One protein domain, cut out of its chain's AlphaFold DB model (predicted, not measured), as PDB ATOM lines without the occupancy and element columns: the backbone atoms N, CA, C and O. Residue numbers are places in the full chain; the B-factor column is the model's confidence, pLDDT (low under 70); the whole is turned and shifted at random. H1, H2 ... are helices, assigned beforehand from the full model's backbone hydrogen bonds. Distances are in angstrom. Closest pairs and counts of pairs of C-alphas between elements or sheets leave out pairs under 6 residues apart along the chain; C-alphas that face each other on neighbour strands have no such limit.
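This is residues 4 to 72 of the 100 residues of an uncharacterized protein of Sodalis sp. TME1 (UniProt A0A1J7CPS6). What shape is it? H3 and H2 make a V-shaped helical hairpin, H1 lies beyond H2, and residues 61 to 72 cross the open end. How large? The 69 printed residues, with three named helices and class all helix, are only just compact, close to loose: the radius of gyration of the C-alphas is 13.0 A and the spans are 34 by 30 by 22 A.

Which helix is longest? H3, residues 41 to 60, measures 28.6 A and ends at (163.627, 231.854, 260.029). The others? H2, residues 21 to 37, measures 24.2 A; H1, residues 4 to 9, begins at (157.413, 234.178, 232.794).

What touches? H3 touches H2, opposite ways at a shallow tilt of 33 degrees, only just short of steep; C-alphas 51 and 26 are closest, 6.4 A. And H1? It is only just apart from H2, at 8.4 A. In H2 and H3 every O i to N i+4 pair is within hydrogen-bond range; in H1 0 of 2 are, and 1 of 3 O i to N i+3 pairs.

Which link is long? H1 to H2 is long. Any cut? The printed part has no cut, and no printed residue is under 70 in pLDDT.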
ATOM      1  N   CYS A   4     157.908 235.180 233.748       75.12
ATOM      2  CA  CYS A   4     157.413 234.178 232.794       75.12
ATOM      3  C   CYS A   4     156.896 234.794 231.483       75.12
ATOM      4  O   CYS A   4     157.010 234.169 230.436       75.12
ATOM      5  N   LYS A   5     156.370 236.027 231.533       81.06
ATOM      6  CA  LYS A   5     155.882 236.755 230.355       81.06
ATOM      7  C   LYS A   5     157.018 237.348 229.514       81.06
ATOM      8  O   LYS A   5     156.899 237.383 228.301       81.06
ATOM      9  N   ARG A   6     158.094 237.813 230.158       83.19
ATOM     10  CA  ARG A   6     159.249 238.469 229.515       83.19
ATOM     11  C   ARG A   6     160.473 237.567 229.392       83.19
ATOM     12  O   ARG A   6     161.556 238.040 229.096       83.19
ATOM     13  N   ARG A   7     160.342 236.265 229.658       78.19
ATOM     14  CA  ARG A   7     161.491 235.352 229.707       78.19
ATOM     15  C   ARG A   7     162.236 235.275 228.372       78.19
ATOM     16  O   ARG A   7     163.438 235.072 228.385       78.19
ATOM     17  N   GLY A   8     161.525 235.437 227.255       81.19
ATOM     18  CA  GLY A   8     162.127 235.478 225.920       81.19
ATOM     19  C   GLY A   8     162.983 236.719 225.651       81.19
ATOM     20  O   GLY A   8     163.775 236.692 224.719       81.19
ATOM     21  N   ASP A   9     162.860 237.765 226.472       86.62
ATOM     22  CA  ASP A   9     163.605 239.020 226.312       86.62
ATOM     23  C   ASP A   9     165.017 238.953 226.934       86.62
ATOM     24  O   ASP A   9     165.790 239.897 226.795       86.62
ATOM     25  N   TYR A  10     165.358 237.867 227.644       84.62
ATOM     26  CA  TYR A  10     166.627 237.705 228.363       84.62
ATOM     27  C   TYR A  10     167.331 236.410 227.940       84.62
ATOM     28  O   TYR A  10     166.691 235.367 227.805       84.62
ATOM     29  N   GLU A  11     168.658 236.457 227.781       81.62
ATOM     30  CA  GLU A  11     169.465 235.291 227.384       81.62
ATOM     31  C   GLU A  11     169.493 234.202 228.462       81.62
ATOM     32  O   GLU A  11     169.440 233.010 228.158       81.62
ATOM     33  N   SER A  12     169.570 234.594 229.737       81.69
ATOM     34  CA  SER A  12     169.550 233.673 230.873       81.69
ATOM     35  C   SER A  12     168.607 234.145 231.974       81.69
ATOM     36  O   SER A  12     168.221 235.310 232.060       81.69
ATOM     37  N   ALA A  13     168.227 233.214 232.853       83.19
ATOM     38  CA  ALA A  13     167.372 233.526 233.992       83.19
ATOM     39  C   ALA A  13     168.038 234.520 234.955       83.19
ATOM     40  O   ALA A  13     167.326 235.286 235.599       83.19
ATOM     41  N   GLU A  14     169.374 234.529 235.059       84.81
ATOM     42  CA  GLU A  14     170.095 235.446 235.949       84.81
ATOM     43  C   GLU A  14     170.143 236.895 235.433       84.81
ATOM     44  O   GLU A  14     170.315 237.800 236.243       84.81
ATOM     45  N   ASP A  15     169.952 237.134 234.128       84.94
ATOM     46  CA  ASP A  15     169.980 238.487 233.538       84.94
ATOM     47  C   ASP A  15     168.708 239.296 233.836       84.94
ATOM     48  O   ASP A  15     168.666 240.516 233.664       84.94
ATOM     49  N   TYR A  16     167.652 238.629 234.302       84.94
ATOM     50  CA  TYR A  16     166.431 239.304 234.711       84.94
ATOM     51  C   TYR A  16     166.664 240.113 236.003       84.94
ATOM     52  O   TYR A  16     167.258 239.593 236.949       84.94
ATOM     53  N   PRO A  17     166.152 241.356 236.117       87.81
ATOM     54  CA  PRO A  17     166.319 242.184 237.312       87.81
ATOM     55  C   PRO A  17     165.453 241.673 238.478       87.81
ATOM     56  O   PRO A  17     164.369 242.190 238.776       87.81
ATOM     57  N   TRP A  18     165.913 240.615 239.146       87.69
ATOM     58  CA  TRP A  18     165.256 240.051 240.321       87.69
ATOM     59  C   TRP A  18     165.289 241.036 241.487       87.69
ATOM     60  O   TRP A  18     166.341 241.537 241.866       87.69
ATOM     61  N   LYS A  19     164.133 241.260 242.123       87.62
ATOM     62  CA  LYS A  19     164.047 242.113 243.322       87.62
ATOM     63  C   LYS A  19     164.759 241.507 244.536       87.62
ATOM     64  O   LYS A  19     165.124 242.230 245.453       87.62
ATOM     65  N   SER A  20     164.899 240.183 244.573       87.62
ATOM     66  CA  SER A  20     165.627 239.466 245.618       87.62
ATOM     67  C   SER A  20     166.099 238.105 245.110       87.62
ATOM     68  O   SER A  20     165.466 237.501 244.240       87.62
ATOM     69  N   ALA A  21     167.179 237.585 245.702       88.44
ATOM     70  CA  ALA A  21     167.664 236.235 245.409       88.44
ATOM     71  C   ALA A  21     166.613 235.162 245.750       88.44
ATOM     72  O   ALA A  21     166.487 234.167 245.044       88.44
ATOM     73  N   ALA A  22     165.796 235.380 246.787       88.88
ATOM     74  CA  ALA A  22     164.706 234.473 247.149       88.88
ATOM     75  C   ALA A  22     163.695 234.293 246.006       88.88
ATOM     76  O   ALA A  22     163.280 233.173 245.716       88.88
ATOM     77  N   LEU A  23     163.323 235.394 245.342       88.38
ATOM     78  CA  LEU A  23     162.377 235.363 244.227       88.38
ATOM     79  C   LEU A  23     162.936 234.618 243.019       88.38
ATOM     80  O   LEU A  23     162.174 233.912 242.365       88.38
ATOM     81  N   TYR A  24     164.239 234.748 242.758       90.31
ATOM     82  CA  TYR A  24     164.914 233.954 241.734       90.31
ATOM     83  C   TYR A  24     164.703 232.461 241.997       90.31
ATOM     84  O   TYR A  24     164.038 231.804 241.200       90.31
ATOM     85  N   TRP A  25     165.143 231.960 243.158       89.88
ATOM     86  CA  TRP A  25     165.065 230.533 243.487       89.88
ATOM     87  C   TRP A  25     163.635 229.991 243.501       89.88
ATOM     88  O   TRP A  25     163.391 228.894 243.009       89.88
ATOM     89  N   LEU A  26     162.673 230.760 244.020       91.50
ATOM     90  CA  LEU A  26     161.264 230.354 244.031       91.50
ATOM     91  C   LEU A  26     160.704 230.191 242.615       91.50
ATOM     92  O   LEU A  26     160.061 229.187 242.312       91.50
ATOM     93  N   VAL A  27     160.926 231.183 241.750       89.88
ATOM     94  CA  VAL A  27     160.341 231.200 240.405       89.88
ATOM     95  C   VAL A  27     161.047 230.205 239.488       89.88
ATOM     96  O   VAL A  27     160.374 229.539 238.701       89.88
ATOM     97  N   THR A  28     162.370 230.054 239.595       89.25
ATOM     98  CA  THR A  28     163.112 229.055 238.814       89.25
ATOM     99  C   THR A  28     162.739 227.633 239.210       89.25
ATOM    100  O   THR A  28     162.496 226.823 238.316       89.25
ATOM    101  N   ASP A  29     162.621 227.333 240.510       91.00
ATOM    102  CA  ASP A  29     162.230 226.000 240.989       91.00
ATOM    103  C   ASP A  29     160.792 225.663 240.584       91.00
ATOM    104  O   ASP A  29     160.507 224.544 240.147       91.00
ATOM    105  N   LEU A  30     159.874 226.631 240.693       91.62
ATOM    106  CA  LEU A  30     158.488 226.443 240.272       91.62
ATOM    107  C   LEU A  30     158.399 226.192 238.763       91.62
ATOM    108  O   LEU A  30     157.714 225.264 238.333       91.62
ATOM    109  N   PHE A  31     159.112 226.985 237.960       88.69
ATOM    110  CA  PHE A  31     159.113 226.840 236.508       88.69
ATOM    111  C   PHE A  31     159.739 225.511 236.060       88.69
ATOM    112  O   PHE A  31     159.222 224.844 235.163       88.69
ATOM    113  N   ASP A  32     160.843 225.101 236.684       89.62
ATOM    114  CA  ASP A  32     161.478 223.811 236.422       89.62
ATOM    115  C   ASP A  32     160.542 222.647 236.787       89.62
ATOM    116  O   ASP A  32     160.385 221.720 235.991       89.62
ATOM    117  N   ALA A  33     159.824 222.736 237.911       91.81
ATOM    118  CA  ALA A  33     158.815 221.749 238.284       91.81
ATOM    119  C   ALA A  33     157.650 221.690 237.280       91.81
ATOM    120  O   ALA A  33     157.281 220.601 236.843       91.81
ATOM    121  N   MET A  34     157.112 222.841 236.857       91.19
ATOM    122  CA  MET A  34     156.088 222.905 235.805       91.19
ATOM    123  C   MET A  34     156.571 222.232 234.517       91.19
ATOM    124  O   MET A  34     155.855 221.419 233.936       91.19
ATOM    125  N   ARG A  35     157.804 222.531 234.087       88.69
ATOM    126  CA  ARG A  35     158.382 221.988 232.851       88.69
ATOM    127  C   ARG A  35     158.622 220.481 232.931       88.69
ATOM    128  O   ARG A  35     158.381 219.789 231.946       88.69
ATOM    129  N   ARG A  36     159.120 219.979 234.066       92.69
ATOM    130  CA  ARG A  36     159.442 218.554 234.258       92.69
ATOM    131  C   ARG A  36     158.198 217.688 234.427       92.69
ATOM    132  O   ARG A  36     158.158 216.598 233.869       92.69
ATOM    133  N   TYR A  37     157.211 218.167 235.180       92.75
ATOM    134  CA  TYR A  37     156.071 217.354 235.613       92.75
ATOM    135  C   TYR A  37     154.749 217.699 234.916       92.75
ATOM    136  O   TYR A  37     153.768 217.015 235.166       92.75
ATOM    137  N   ARG A  38     154.710 218.721 234.042       91.50
ATOM    138  CA  ARG A  38     153.482 219.204 233.376       91.50
ATOM    139  C   ARG A  38     152.330 219.415 234.365       91.50
ATOM    140  O   ARG A  38     151.224 218.928 234.160       91.50
ATOM    141  N   LEU A  39     152.639 220.123 235.449       91.44
ATOM    142  CA  LEU A  39     151.706 220.373 236.545       91.44
ATOM    143  C   LEU A  39     150.438 221.087 236.054       91.44
ATOM    144  O   LEU A  39     150.513 222.003 235.231       91.44
ATOM    145  N   THR A  40     149.298 220.695 236.614       93.81
ATOM    146  CA  THR A  40     148.017 221.407 236.486       93.81
ATOM    147  C   THR A  40     147.992 222.671 237.359       93.81
ATOM    148  O   THR A  40     148.860 222.860 238.212       93.81
ATOM    149  N   ASP A  41     147.002 223.549 237.176       90.69
ATOM    150  CA  ASP A  41     146.905 224.812 237.932       90.69
ATOM    151  C   ASP A  41     146.823 224.594 239.459       90.69
ATOM    152  O   ASP A  41     147.519 225.255 240.235       90.69
ATOM    153  N   GLU A  42     146.068 223.584 239.899       94.00
ATOM    154  CA  GLU A  42     145.956 223.225 241.317       94.00
ATOM    155  C   GLU A  42     147.288 222.729 241.892       94.00
ATOM    156  O   GLU A  42     147.706 223.119 242.988       94.00
ATOM    157  N   GLU A  43     148.004 221.895 241.139       93.00
ATOM    158  CA  GLU A  43     149.306 221.377 241.555       93.00
ATOM    159  C   GLU A  43     150.368 222.474 241.578       93.00
ATOM    160  O   GLU A  43     151.214 222.498 242.474       93.00
ATOM    161  N   VAL A  44     150.306 223.412 240.631       92.88
ATOM    162  CA  VAL A  44     151.130 224.622 240.615       92.88
ATOM    163  C   VAL A  44     150.904 225.430 241.882       92.88
ATOM    164  O   VAL A  44     151.877 225.803 242.545       92.88
ATOM    165  N   ARG A  45     149.643 225.665 242.256       93.00
ATOM    166  CA  ARG A  45     149.303 226.398 243.475       93.00
ATOM    167  C   ARG A  45     149.869 225.697 244.706       93.00
ATOM    168  O   ARG A  45     150.641 226.305 245.449       93.00
ATOM    169  N   LYS A  46     149.607 224.400 244.855       95.00
ATOM    170  CA  LYS A  46     150.117 223.593 245.973       95.00
ATOM    171  C   LYS A  46     151.648 223.580 246.032       95.00
ATOM    172  O   LYS A  46     152.247 223.662 247.107       95.00
ATOM    173  N   LYS A  47     152.314 223.508 244.877       93.25
ATOM    174  CA  LYS A  47     153.779 223.565 244.788       93.25
ATOM    175  C   LYS A  47     154.309 224.933 245.203       93.25
ATOM    176  O   LYS A  47     155.313 224.996 245.912       93.25
ATOM    177  N   SER A  48     153.642 226.008 244.790       92.75
ATOM    178  CA  SER A  48     154.021 227.377 245.138       92.75
ATOM    179  C   SER A  48     153.930 227.627 246.646       92.75
ATOM    180  O   SER A  48     154.879 228.146 247.232       92.75
ATOM    181  N   GLU A  49     152.866 227.144 247.292       94.81
ATOM    182  CA  GLU A  49     152.689 227.200 248.746       94.81
ATOM    183  C   GLU A  49     153.814 226.434 249.460       94.81
ATOM    184  O   GLU A  49     154.477 226.967 250.349       94.81
ATOM    185  N   SER A  50     154.121 225.218 248.998       94.56
ATOM    186  CA  SER A  50     155.214 224.408 249.547       94.56
ATOM    187  C   SER A  50     156.585 225.092 249.434       94.56
ATOM    188  O   SER A  50     157.375 225.069 250.384       94.56
ATOM    189  N   LEU A  51     156.877 225.721 248.290       93.12
ATOM    190  CA  LEU A  51     158.128 226.448 248.067       93.12
ATOM    191  C   LEU A  51     158.234 227.689 248.962       93.12
ATOM    192  O   LEU A  51     159.304 227.930 249.528       93.12
ATOM    193  N   LEU A  52     157.140 228.433 249.142       93.50
ATOM    194  CA  LEU A  52     157.088 229.586 250.041       93.50
ATOM    195  C   LEU A  52     157.352 229.177 251.490       93.50
ATOM    196  O   LEU A  52     158.265 229.722 252.106       93.50
ATOM    197  N   SER A  53     156.659 228.158 252.004       94.06
ATOM    198  CA  SER A  53     156.893 227.663 253.367       94.06
ATOM    199  C   SER A  53     158.314 227.125 253.556       94.06
ATOM    200  O   SER A  53     158.909 227.269 254.625       94.06
ATOM    201  N   LYS A  54     158.904 226.503 252.526       92.12
ATOM    202  CA  LYS A  54     160.308 226.066 252.571       92.12
ATOM    203  C   LYS A  54     161.257 227.262 252.663       92.12
ATOM    204  O   LYS A  54     162.238 227.192 253.403       92.12
ATOM    205  N   MET A  55     160.979 228.333 251.925       90.94
ATOM    206  CA  MET A  55     161.795 229.545 251.942       90.94
ATOM    207  C   MET A  55     161.652 230.307 253.261       90.94
ATOM    208  O   MET A  55     162.657 230.710 253.834       90.94
ATOM    209  N   GLU A  56     160.437 230.427 253.789       91.31
ATOM    210  CA  GLU A  56     160.165 231.020 255.101       91.31
ATOM    211  C   GLU A  56     160.939 230.300 256.210       91.31
ATOM    212  O   GLU A  56     161.649 230.934 256.984       91.31
ATOM    213  N   LYS A  57     160.910 228.960 256.228       92.00
ATOM    214  CA  LYS A  57     161.694 228.164 257.186       92.00
ATOM    215  C   LYS A  57     163.201 228.381 257.048       92.00
ATOM    216  O   LYS A  57     163.902 228.357 258.054       92.00
ATOM    217  N   ARG A  58     163.717 228.572 255.828       88.69
ATOM    218  CA  ARG A  58     165.136 228.912 255.606       88.69
ATOM    219  C   ARG A  58     165.469 230.287 256.179       88.69
ATOM    220  O   ARG A  58     166.451 230.415 256.899       88.69
ATOM    221  N   LEU A  59     164.624 231.282 255.918       87.31
ATOM    222  CA  LEU A  59     164.802 232.636 256.442       87.31
ATOM    223  C   LEU A  59     164.719 232.673 257.973       87.31
ATOM    224  O   LEU A  59     165.565 233.294 258.605       87.31
ATOM    225  N   GLY A  60     163.768 231.952 258.573       87.81
ATOM    226  CA  GLY A  60     163.627 231.854 260.029       87.81
ATOM    227  C   GLY A  60     164.813 231.173 260.721       87.81
ATOM    228  O   GLY A  60     165.098 231.471 261.876       87.81
ATOM    229  N   ARG A  61     165.545 230.302 260.016       90.31
ATOM    230  CA  ARG A  61     166.811 229.727 260.499       90.31
ATOM    231  C   ARG A  61     168.012 230.664 260.357       90.31
ATOM    232  O   ARG A  61     169.070 230.350 260.888       90.31
ATOM    233  N   GLY A  62     167.869 231.783 259.646       86.12
ATOM    234  CA  GLY A  62     168.982 232.667 259.301       86.12
ATOM    235  C   GLY A  62     169.852 232.145 258.151       86.12
ATOM    236  O   GLY A  62     170.981 232.604 257.992       86.12
ATOM    237  N   ASP A  63     169.353 231.200 257.344       82.44
ATOM    238  CA  ASP A  63     170.093 230.690 256.186       82.44
ATOM    239  C   ASP A  63     170.280 231.810 255.145       82.44
ATOM    240  O   ASP A  63     169.307 232.399 254.661       82.44
ATOM    241  N   VAL A  64     171.523 232.059 254.724       81.19
ATOM    242  CA  VAL A  64     171.803 232.983 253.615       81.19
ATOM    243  C   VAL A  64     171.360 232.339 252.304       81.19
ATOM    244  O   VAL A  64     171.774 231.234 251.942       81.19
ATOM    245  N   ILE A  65     170.495 233.035 251.569       84.38
ATOM    246  CA  ILE A  65     170.065 232.594 250.244       84.38
ATOM    247  C   ILE A  65     171.198 232.899 249.256       84.38
ATOM    248  O   ILE A  65     171.603 234.058 249.155       84.38
ATOM    249  N   PRO A  66     171.707 231.897 248.516       83.44
ATOM    250  CA  PRO A  66     172.792 232.122 247.572       83.44
ATOM    251  C   PRO A  66     172.357 233.091 246.470       83.44
ATOM    252  O   PRO A  66     171.200 233.079 246.040       83.44
ATOM    253  N   ALA A  67     173.282 233.923 245.997       84.62
ATOM    254  CA  ALA A  67     173.025 234.792 244.855       84.62
ATOM    255  C   ALA A  67     172.767 233.953 243.582       84.62
ATOM    256  O   ALA A  67     173.291 232.841 243.472       84.62
ATOM    257  N   PRO A  68     171.972 234.448 242.617       83.88
ATOM    258  CA  PRO A  68     171.850 233.823 241.300       83.88
ATOM    259  C   PRO A  68     173.220 233.802 240.611       83.88
ATOM    260  O   PRO A  68     173.832 234.853 240.431       83.88
ATOM    261  N   VAL A  69     173.718 232.620 240.241       80.00
ATOM    262  CA  VAL A  69     175.011 232.464 239.556       80.00
ATOM    263  C   VAL A  69     174.789 231.760 238.225       80.00
ATOM    264  O   VAL A  69     174.202 230.677 238.205       80.00
ATOM    265  N   LYS A  70     175.321 232.349 237.143       77.69
ATOM    266  CA  LYS A  70     175.334 231.749 235.803       77.69
ATOM    267  C   LYS A  70     175.977 230.370 235.853       77.69
ATOM    268  O   LYS A  70     177.114 230.218 236.305       77.69
ATOM    269  N   ARG A  71     175.244 229.352 235.392       73.06
ATOM    270  CA  ARG A  71     175.779 227.985 235.316       73.06
ATOM    271  C   ARG A  71     177.013 227.961 234.416       73.06
ATOM    272  O   ARG A  71     177.008 228.516 233.320       73.06
ATOM    273  N   ILE A  72     178.047 227.263 234.878       77.19
ATOM    274  CA  ILE A  72     179.247 226.985 234.088       77.19
ATOM    275  C   ILE A  72     178.822 226.205 232.838       77.19
ATOM    276  O   ILE A  72     177.934 225.346 232.911       77.19
TER     277      ILE A  72